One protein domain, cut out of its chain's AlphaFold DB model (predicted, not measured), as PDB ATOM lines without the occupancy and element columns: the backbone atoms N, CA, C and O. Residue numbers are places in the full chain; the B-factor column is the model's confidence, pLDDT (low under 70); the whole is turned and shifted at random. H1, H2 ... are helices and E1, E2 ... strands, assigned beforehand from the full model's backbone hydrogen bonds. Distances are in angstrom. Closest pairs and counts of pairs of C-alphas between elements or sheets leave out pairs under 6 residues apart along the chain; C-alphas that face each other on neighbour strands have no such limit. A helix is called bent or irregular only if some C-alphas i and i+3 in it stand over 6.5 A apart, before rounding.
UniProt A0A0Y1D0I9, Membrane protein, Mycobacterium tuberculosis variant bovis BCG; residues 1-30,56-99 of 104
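Overview. This is residues 1 to 30 and 56 to 99 of the 104 residues of the protein "Membrane protein" of Mycobacterium tuberculosis variant bovis BCG (UniProt A0A0Y1D0I9). A long, bent hairpin of two strands, E1 and E2, has the end where E1 begins and E2 ends over the long helix H2, while its tip, residues 13 to 18, sticks out free. H2 folds back from the shorter helix H1 in a loose helical hairpin, the two meeting only by the first residues of H2. The 74 printed residues hold E1, E2, H1, H2 in that order, with one antiparallel sheet, E1 - E2; the class is mixed, helices and strands. The whole is loose and elongated, with a radius of gyration of the C-alphas of 14.9 A and spans of 45 by 29 by 18 A.

Arrangement. Start at E1, residues 2 to 14, and its antiparallel neighbour E2, residues 17 to 27, a hairpin at 163 degrees; N 2 and O 27 are 2.8 A apart and N 14 and O 17 2.9 A, both within hydrogen-bond range. E1 bends by 74 degrees at residue 11 and E2 by 54 degrees at residue 20. H1, residues 56 to 64, is apart from E1. H2, residues 74 to 90, touches H1 with residues 74 to 78 alone, closest at the C-alphas of Ala 56 and Gly 75, 4.3 A; this helical hairpin has a shallow tilt of 12 degrees, opposite ways. The closest C-alphas of E2 and H2 are those of Val 27 and Ala 81, 6.5 A. Every O i to N i+4 pair in H1 is within hydrogen-bond range, and 11 of 13 in H2.

Along the chain. Find C-alpha 2 at (137.678, 124.180, 160.243); from there E1 runs 29.7 A, and E2 runs 29.7 A too. H1 runs 12.3 A. H2 runs 24.3 A to C-alpha 90 at (129.583, 128.676, 151.424); it is irregular, only just, with C-alphas 76 and 79 6.9 A apart.

Size, cuts and confidence. Look for the two C-alphas farthest apart, Gly 16 and Asn 91, at 46.7 A. Residues 31 to 55 are not printed, and C-alphas 30 and 56 are 17.8 A apart across this cut. The link E1 to E2 is tight and H1 to H2 short. Residues 92 to 97 have pLDDT under 70.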
ATOM      1  N   MET A   1     135.017 127.235 162.842       88.06
ATOM      2  CA  MET A   1     136.377 126.671 162.845       88.06
ATOM      3  C   MET A   1     136.380 125.460 161.938       88.06
ATOM      4  O   MET A   1     135.421 124.698 162.015       88.06
ATOM      5  N   ILE A   2     137.397 125.342 161.091       92.56
ATOM      6  CA  ILE A   2     137.678 124.180 160.243       92.56
ATOM      7  C   ILE A   2     139.087 123.671 160.545       92.56
ATOM      8  O   ILE A   2     139.963 124.472 160.894       92.56
ATOM      9  N   GLY A   3     139.303 122.370 160.395       91.31
ATOM     10  CA  GLY A   3     140.625 121.765 160.492       91.31
ATOM     11  C   GLY A   3     140.690 120.538 161.404       91.31
ATOM     12  O   GLY A   3     139.663 120.126 161.947       91.31
ATOM     13  N   PRO A   4     141.899 119.978 161.581       94.19
ATOM     14  CA  PRO A   4     143.183 120.551 161.157       94.19
ATOM     15  C   PRO A   4     143.361 120.580 159.631       94.19
ATOM     16  O   PRO A   4     143.056 119.609 158.953       94.19
ATOM     17  N   ILE A   5     143.822 121.710 159.084       95.19
ATOM     18  CA  ILE A   5     144.091 121.866 157.640       95.19
ATOM     19  C   ILE A   5     145.556 121.588 157.298       95.19
ATOM     20  O   ILE A   5     145.853 121.110 156.203       95.19
ATOM     21  N   TRP A   6     146.455 121.833 158.258       96.38
ATOM     22  CA  TRP A   6     147.875 121.527 158.149       96.38
ATOM     23  C   TRP A   6     148.405 120.849 159.397       96.38
ATOM     24  O   TRP A   6     147.858 121.018 160.493       96.38
ATOM     25  N   ARG A   7     149.491 120.108 159.197       96.38
ATOM     26  CA  ARG A   7     150.288 119.469 160.235       96.38
ATOM     27  C   ARG A   7     151.764 119.789 160.014       96.38
ATOM     28  O   ARG A   7     152.217 119.811 158.870       96.38
ATOM     29  N   ARG A   8     152.501 120.007 161.097       96.38
ATOM     30  CA  ARG A   8     153.955 120.170 161.091       96.38
ATOM     31  C   ARG A   8     154.552 119.295 162.182       96.38
ATOM     32  O   ARG A   8     154.083 119.343 163.314       96.38
ATOM     33  N   ASP A   9     155.563 118.520 161.825       95.50
ATOM     34  CA  ASP A   9     156.344 117.706 162.752       95.50
ATOM     35  C   ASP A   9     157.766 118.265 162.763       95.50
ATOM     36  O   ASP A   9     158.392 118.369 161.707       95.50
ATOM     37  N   GLU A  10     158.265 118.668 163.931       94.56
ATOM     38  CA  GLU A  10     159.574 119.312 164.056       94.56
ATOM     39  C   GLU A  10     160.268 118.911 165.353       94.56
ATOM     40  O   GLU A  10     159.702 119.036 166.440       94.56
ATOM     41  N   VAL A  11     161.542 118.529 165.235       95.19
ATOM     42  CA  VAL A  11     162.421 118.322 166.385       95.19
ATOM     43  C   VAL A  11     163.337 119.531 166.537       95.19
ATOM     44  O   VAL A  11     164.162 119.798 165.665       95.19
ATOM     45  N   PHE A  12     163.234 120.249 167.653       92.38
ATOM     46  CA  PHE A  12     164.039 121.445 167.899       92.38
ATOM     47  C   PHE A  12     164.492 121.563 169.352       92.38
ATOM     48  O   PHE A  12     163.863 121.044 170.271       92.38
ATOM     49  N   GLU A  13     165.601 122.268 169.573       94.19
ATOM     50  CA  GLU A  13     166.055 122.599 170.921       94.19
ATOM     51  C   GLU A  13     165.414 123.905 171.394       94.19
ATOM     52  O   GLU A  13     165.454 124.930 170.709       94.19
ATOM     53  N   PHE A  14     164.856 123.884 172.600       90.75
ATOM     54  CA  PHE A  14     164.322 125.066 173.250       90.75
ATOM     55  C   PHE A  14     164.595 125.021 174.749       90.75
ATOM     56  O   PHE A  14     164.267 124.055 175.436       90.75
ATOM     57  N   ASN A  15     165.211 126.089 175.261       90.38
ATOM     58  CA  ASN A  15     165.573 126.217 176.674       90.38
ATOM     59  C   ASN A  15     166.372 125.001 177.206       90.38
ATOM     60  O   ASN A  15     166.093 124.485 178.288       90.38
ATOM     61  N   GLY A  16     167.337 124.516 176.410       92.56
ATOM     62  CA  GLY A  16     168.199 123.374 176.742       92.56
ATOM     63  C   GLY A  16     167.508 122.007 176.710       92.56
ATOM     64  O   GLY A  16     168.089 121.027 177.167       92.56
ATOM     65  N   SER A  17     166.271 121.930 176.210       91.56
ATOM     66  CA  SER A  17     165.525 120.680 176.044       91.56
ATOM     67  C   SER A  17     165.291 120.401 174.565       91.56
ATOM     68  O   SER A  17     164.884 121.299 173.829       91.56
ATOM     69  N   LEU A  18     165.519 119.158 174.139       95.88
ATOM     70  CA  LEU A  18     165.104 118.691 172.820       95.88
ATOM     71  C   LEU A  18     163.600 118.400 172.855       95.88
ATOM     72  O   LEU A  18     163.140 117.629 173.697       95.88
ATOM     73  N   ILE A  19     162.848 119.034 171.963       92.88
ATOM     74  CA  ILE A  19     161.397 118.904 171.847       92.88
ATOM     75  C   ILE A  19     161.088 118.209 170.529       92.88
ATOM     76  O   ILE A  19     161.567 118.647 169.490       92.88
ATOM     77  N   ASP A  20     160.275 117.157 170.593       95.69
ATOM     78  CA  ASP A  20     159.597 116.555 169.444       95.69
ATOM     79  C   ASP A  20     158.172 117.125 169.395       95.69
ATOM     80  O   ASP A  20     157.358 116.849 170.281       95.69
ATOM     81  N   SER A  21     157.923 118.039 168.455       93.56
ATOM     82  CA  SER A  21     156.703 118.846 168.384       93.56
ATOM     83  C   SER A  21     155.816 118.398 167.232       93.56
ATOM     84  O   SER A  21     156.245 118.397 166.079       93.56
ATOM     85  N   GLU A  22     154.554 118.106 167.547       95.50
ATOM     86  CA  GLU A  22     153.482 117.901 166.576       95.50
ATOM     87  C   GLU A  22     152.513 119.086 166.649       95.50
ATOM     88  O   GLU A  22     151.892 119.359 167.680       95.50
ATOM     89  N   GLU A  23     152.376 119.807 165.541       95.38
ATOM     90  CA  GLU A  23     151.567 121.016 165.461       95.38
ATOM     91  C   GLU A  23     150.440 120.850 164.451       95.38
ATOM     92  O   GLU A  23     150.658 120.464 163.302       95.38
ATOM     93  N   PHE A  24     149.231 121.227 164.864       95.75
ATOM     94  CA  PHE A  24     148.038 121.212 164.030       95.75
ATOM     95  C   PHE A  24     147.498 122.622 163.840       95.75
ATOM     96  O   PHE A  24     147.278 123.360 164.801       95.75
ATOM     97  N   TYR A  25     147.218 122.979 162.592       94.81
ATOM     98  CA  TYR A  25     146.761 124.315 162.232       94.81
ATOM     99  C   TYR A  25     145.281 124.282 161.867       94.81
ATOM    100  O   TYR A  25     144.850 123.515 161.004       94.81
ATOM    101  N   LEU A  26     144.497 125.136 162.523       94.56
ATOM    102  CA  LEU A  26     143.062 125.297 162.304       94.56
ATOM    103  C   LEU A  26     142.764 126.726 161.858       94.56
ATOM    104  O   LEU A  26     143.473 127.663 162.221       94.56
ATOM    105  N   VAL A  27     141.675 126.907 161.111       93.94
ATOM    106  CA  VAL A  27     141.250 128.230 160.637       93.94
ATOM    107  C   VAL A  27     139.853 128.541 161.142       93.94
ATOM    108  O   VAL A  27     138.931 127.720 161.098       93.94
ATOM    109  N   HIS A  28     139.662 129.767 161.617       92.19
ATOM    110  CA  HIS A  28     138.358 130.250 162.030       92.19
ATOM    111  C   HIS A  28     138.130 131.684 161.563       92.19
ATOM    112  O   HIS A  28     138.878 132.590 161.909       92.19
ATOM    113  N   ARG A  29     137.042 131.889 160.818       91.62
ATOM    114  CA  ARG A  29     136.534 133.222 160.499       91.62
ATOM    115  C   ARG A  29     135.695 133.755 161.659       91.62
ATOM    116  O   ARG A  29     134.721 133.115 162.051       91.62
ATOM    117  N   THR A  30     136.068 134.918 162.184       91.62
ATOM    118  CA  THR A  30     135.357 135.619 163.262       91.62
ATOM    119  C   THR A  30     135.435 137.133 163.056       91.62
ATOM    120  O   THR A  30     136.332 137.626 162.381       91.62
ATOM    121  N   ALA A  56     149.719 138.689 155.549       96.31
ATOM    122  CA  ALA A  56     150.893 138.136 154.877       96.31
ATOM    123  C   ALA A  56     152.010 139.178 154.658       96.31
ATOM    124  O   ALA A  56     153.189 138.823 154.711       96.31
ATOM    125  N   ASN A  57     151.662 140.451 154.452       97.00
ATOM    126  CA  ASN A  57     152.633 141.531 154.285       97.00
ATOM    127  C   ASN A  57     153.291 141.883 155.620       97.00
ATOM    128  O   ASN A  57     154.506 142.071 155.658       97.00
ATOM    129  N   ASP A  58     152.528 141.915 156.715       97.44
ATOM    130  CA  ASP A  58     153.066 142.126 158.062       97.44
ATOM    131  C   ASP A  58     154.103 141.052 158.415       97.44
ATOM    132  O   ASP A  58     155.156 141.352 158.982       97.44
ATOM    133  N   ILE A  59     153.826 139.792 158.057       96.94
ATOM    134  CA  ILE A  59     154.772 138.682 158.229       96.94
ATOM    135  C   ILE A  59     156.008 138.888 157.350       96.94
ATOM    136  O   ILE A  59     157.127 138.770 157.844       96.94
ATOM    137  N   ALA A  60     155.835 139.237 156.072       96.69
ATOM    138  CA  ALA A  60     156.959 139.487 155.172       96.69
ATOM    139  C   ALA A  60     157.870 140.621 155.679       96.69
ATOM    140  O   ALA A  60     159.092 140.515 155.588       96.69
ATOM    141  N   GLN A  61     157.298 141.680 156.262       97.88
ATOM    142  CA  GLN A  61     158.057 142.779 156.861       97.88
ATOM    143  C   GLN A  61     158.849 142.341 158.098       97.88
ATOM    144  O   GLN A  61     160.009 142.724 158.230       97.88
ATOM    145  N   LEU A  62     158.261 141.523 158.980       97.00
ATOM    146  CA  LEU A  62     158.985 140.941 160.118       97.00
ATOM    147  C   LEU A  62     160.189 140.125 159.645       97.00
ATOM    148  O   LEU A  62     161.305 140.331 160.113       97.00
ATOM    149  N   VAL A  63     159.964 139.243 158.671       96.56
ATOM    150  CA  VAL A  63     161.018 138.399 158.102       96.56
ATOM    151  C   VAL A  63     162.118 139.254 157.468       96.56
ATOM    152  O   VAL A  63     163.299 139.016 157.713       96.56
ATOM    153  N   ALA A  64     161.753 140.294 156.713       97.38
ATOM    154  CA  ALA A  64     162.711 141.230 156.125       97.38
ATOM    155  C   ALA A  64     163.502 142.024 157.182       97.38
ATOM    156  O   ALA A  64     164.651 142.387 156.938       97.38
ATOM    157  N   ALA A  65     162.918 142.259 158.360       98.00
ATOM    158  CA  ALA A  65     163.588 142.869 159.505       98.00
ATOM    159  C   ALA A  65     164.482 141.887 160.292       98.00
ATOM    160  O   ALA A  65     165.136 142.292 161.251       98.00
ATOM    161  N   GLY A  66     164.546 140.614 159.886       97.25
ATOM    162  CA  GLY A  66     165.349 139.575 160.535       97.25
ATOM    163  C   GLY A  66     164.635 138.837 161.670       97.25
ATOM    164  O   GLY A  66     165.252 137.994 162.323       97.25
ATOM    165  N   GLU A  67     163.348 139.108 161.897       96.19
ATOM    166  CA  GLU A  67     162.544 138.386 162.881       96.19
ATOM    167  C   GLU A  67     162.155 136.998 162.359       96.19
ATOM    168  O   GLU A  67     161.839 136.809 161.180       96.19
ATOM    169  N   ARG A  68     162.139 136.003 163.251       94.19
ATOM    170  CA  ARG A  68     161.685 134.647 162.912       94.19
ATOM    171  C   ARG A  68     160.193 134.514 163.179       94.19
ATOM    172  O   ARG A  68     159.750 134.654 164.315       94.19
ATOM    173  N   VAL A  69     159.437 134.180 162.139       94.75
ATOM    174  CA  VAL A  69     158.009 133.859 162.233       94.75
ATOM    175  C   VAL A  69     157.829 132.386 161.902       94.75
ATOM    176  O   VAL A  69     158.217 131.955 160.821       94.75
ATOM    177  N   TYR A  70     157.256 131.624 162.832       91.81
ATOM    178  CA  TYR A  70     156.949 130.210 162.634       91.81
ATOM    179  C   TYR A  70     155.436 129.995 162.440       91.81
ATOM    180  O   TYR A  70     154.645 130.703 163.070       91.81
ATOM    181  N   PRO A  71     155.027 129.025 161.599       93.06
ATOM    182  CA  PRO A  71     155.880 128.264 160.680       93.06
ATOM    183  C   PRO A  71     156.490 129.188 159.614       93.06
ATOM    184  O   PRO A  71     155.907 130.222 159.289       93.06
ATOM    185  N   LEU A  72     157.666 128.847 159.073       92.56
ATOM    186  CA  LEU A  72     158.403 129.758 158.173       92.56
ATOM    187  C   LEU A  72     157.601 130.106 156.909       92.56
ATOM    188  O   LEU A  72     157.772 131.174 156.327       92.56
ATOM    189  N   GLN A  73     156.692 129.215 156.516       93.12
ATOM    190  CA  GLN A  73     155.813 129.357 155.356       93.12
ATOM    191  C   GLN A  73     154.514 130.122 155.665       93.12
ATOM    192  O   GLN A  73     153.685 130.297 154.774       93.12
ATOM    193  N   LEU A  74     154.290 130.573 156.909       94.81
ATOM    194  CA  LEU A  74     152.981 131.063 157.359       94.81
ATOM    195  C   LEU A  74     152.414 132.164 156.457       94.81
ATOM    196  O   LEU A  74     151.247 132.096 156.075       94.81
ATOM    197  N   GLY A  75     153.236 133.149 156.082       95.44
ATOM    198  CA  GLY A  75     152.804 134.257 155.226       95.44
ATOM    199  C   GLY A  75     152.276 133.795 153.863       95.44
ATOM    200  O   GLY A  75     151.253 134.291 153.395       95.44
ATOM    201  N   GLU A  76     152.918 132.793 153.262       94.94
ATOM    202  CA  GLU A  76     152.531 132.205 151.972       94.94
ATOM    203  C   GLU A  76     151.261 131.350 152.083       94.94
ATOM    204  O   GLU A  76     150.481 131.236 151.132       94.94
ATOM    205  N   LEU A  77     151.033 130.761 153.259       96.06
ATOM    206  CA  LEU A  77     149.914 129.869 153.536       96.06
ATOM    207  C   LEU A  77     148.610 130.620 153.857       96.06
ATOM    208  O   LEU A  77     147.525 130.113 153.552       96.06
ATOM    209  N   LEU A  78     148.669 131.841 154.403       95.44
ATOM    210  CA  LEU A  78     147.474 132.612 154.792       95.44
ATOM    211  C   LEU A  78     146.410 132.752 153.677       95.44
ATOM    212  O   LEU A  78     145.227 132.527 153.959       95.44
ATOM    213  N   PRO A  79     146.753 133.049 152.404       95.31
ATOM    214  CA  PRO A  79     145.763 133.082 151.326       95.31
ATOM    215  C   PRO A  79     145.040 131.746 151.108       95.31
ATOM    216  O   PRO A  79     143.853 131.738 150.777       95.31
ATOM    217  N   ALA A  80     145.729 130.614 151.288       94.50
ATOM    218  CA  ALA A  80     145.120 129.291 151.169       94.50
ATOM    219  C   ALA A  80     144.161 129.004 152.336       94.50
ATOM    220  O   ALA A  80     143.039 128.560 152.095       94.50
ATOM    221  N   ALA A  81     144.549 129.347 153.570       94.44
ATOM    222  CA  ALA A  81     143.674 129.266 154.745       94.44
ATOM    223  C   ALA A  81     142.371 130.061 154.556       94.44
ATOM    224  O   ALA A  81     141.283 129.559 154.852       94.44
ATOM    225  N   ASN A  82     142.470 131.281 154.018       94.19
ATOM    226  CA  ASN A  82     141.305 132.125 153.755       94.19
ATOM    227  C   ASN A  82     140.343 131.486 152.747       94.19
ATOM    228  O   ASN A  82     139.150 131.396 153.027       94.19
ATOM    229  N   ARG A  83     140.863 130.964 151.628       93.31
ATOM    230  CA  ARG A  83     140.037 130.271 150.626       93.31
ATOM    231  C   ARG A  83     139.346 129.033 151.193       93.31
ATOM    232  O   ARG A  83     138.175 128.817 150.910       93.31
ATOM    233  N   LEU A  84     140.049 128.238 152.003       91.94
ATOM    234  CA  LEU A  84     139.478 127.037 152.620       91.94
ATOM    235  C   LEU A  84     138.283 127.374 153.517       91.94
ATOM    236  O   LEU A  84     137.253 126.705 153.441       91.94
ATOM    237  N   VAL A  85     138.393 128.418 154.347       91.62
ATOM    238  CA  VAL A  85     137.278 128.807 155.222       91.62
ATOM    239  C   VAL A  85     136.130 129.454 154.451       91.62
ATOM    240  O   VAL A  85     134.985 129.239 154.834       91.62
ATOM    241  N   ASP A  86     136.404 130.186 153.366       91.50
ATOM    242  CA  ASP A  86     135.359 130.723 152.482       91.50
ATOM    243  C   ASP A  86     134.531 129.596 151.855       91.50
ATOM    244  O   ASP A  86     133.321 129.535 152.052       91.50
ATOM    245  N   VAL A  87     135.198 128.621 151.234       89.06
ATOM    246  CA  VAL A  87     134.540 127.447 150.638       89.06
ATOM    247  C   VAL A  87     133.745 126.652 151.677       89.06
ATOM    248  O   VAL A  87     132.637 126.195 151.400       89.06
ATOM    249  N   ALA A  88     134.284 126.473 152.886       86.38
ATOM    250  CA  ALA A  88     133.587 125.737 153.938       86.38
ATOM    251  C   ALA A  88     132.320 126.455 154.430       86.38
ATOM    252  O   ALA A  88     131.319 125.795 154.716       86.38
ATOM    253  N   LEU A  89     132.356 127.789 154.529       83.75
ATOM    254  CA  LEU A  89     131.195 128.594 154.917       83.75
ATOM    255  C   LEU A  89     130.114 128.573 153.835       83.75
ATOM    256  O   LEU A  89     128.945 128.386 154.172       83.75
ATOM    257  N   ASP A  90     130.505 128.693 152.565       84.81
ATOM    258  CA  ASP A  90     129.583 128.676 151.424       84.81
ATOM    259  C   ASP A  90     128.882 127.318 151.269       84.81
ATOM    260  O   ASP A  90     127.690 127.251 150.976       84.81
ATOM    261  N   ASN A  91     129.604 126.222 151.524       80.62
ATOM    262  CA  ASN A  91     129.083 124.865 151.357       80.62
ATOM    263  C   ASN A  91     128.298 124.336 152.569       80.62
ATOM    264  O   ASN A  91     127.815 123.203 152.527       80.62
ATOM    265  N   GLY A  92     128.226 125.084 153.678       69.88
ATOM    266  CA  GLY A  92     127.698 124.569 154.951       69.88
ATOM    267  C   GLY A  92     128.402 123.285 155.420       69.88
ATOM    268  O   GLY A  92     127.821 122.491 156.163       69.88
ATOM    269  N   ALA A  93     129.623 123.047 154.929       61.97
ATOM    270  CA  ALA A  93     130.313 121.773 155.043       61.97
ATOM    271  C   ALA A  93     130.778 121.515 156.482       61.97
ATOM    272  O   ALA A  93     131.000 122.436 157.277       61.97
ATOM    273  N   ALA A  94     130.925 120.229 156.814       57.78
ATOM    274  CA  ALA A  94     131.436 119.784 158.101       57.78
ATOM    275  C   ALA A  94     132.790 120.443 158.419       57.78
ATOM    276  O   ALA A  94     133.605 120.707 157.540       57.78
ATOM    277  N   ARG A  95     133.041 120.674 159.711       65.88
ATOM    278  CA  ARG A  95     134.275 121.289 160.238       65.88
ATOM    279  C   ARG A  95     135.537 120.441 160.015       65.88
ATOM    280  O   ARG A  95     136.623 120.882 160.384       65.88
ATOM    281  N   ASP A  96     135.368 119.253 159.446       66.69
ATOM    282  CA  ASP A  96     136.408 118.266 159.203       66.69
ATOM    283  C   ASP A  96     137.054 118.524 157.837       66.69
ATOM    284  O   ASP A  96     136.415 118.387 156.793       66.69
ATOM    285  N   ALA A  97     138.311 118.968 157.852       69.31
ATOM    286  CA  ALA A  97     139.057 119.294 156.638       69.31
ATOM    287  C   ALA A  97     139.654 118.052 155.948       69.31
ATOM    288  O   ALA A  97     140.323 118.190 154.924       69.31
ATOM    289  N   GLY A  98     139.412 116.849 156.485       79.31
ATOM    290  CA  GLY A  98     140.077 115.627 156.048       79.31
ATOM    291  C   GLY A  98     141.492 115.514 156.622       79.31
ATOM    292  O   GLY A  98     141.796 116.060 157.681       79.31
ATOM    293  N   VAL A  99     142.367 114.772 155.937       86.50
ATOM    294  CA  VAL A  99     143.758 114.580 156.384       86.50
ATOM    295  C   VAL A  99     144.530 115.904 156.252       86.50
ATOM    296  O   VAL A  99     144.597 116.436 155.140       86.50
TER     297      VAL A  99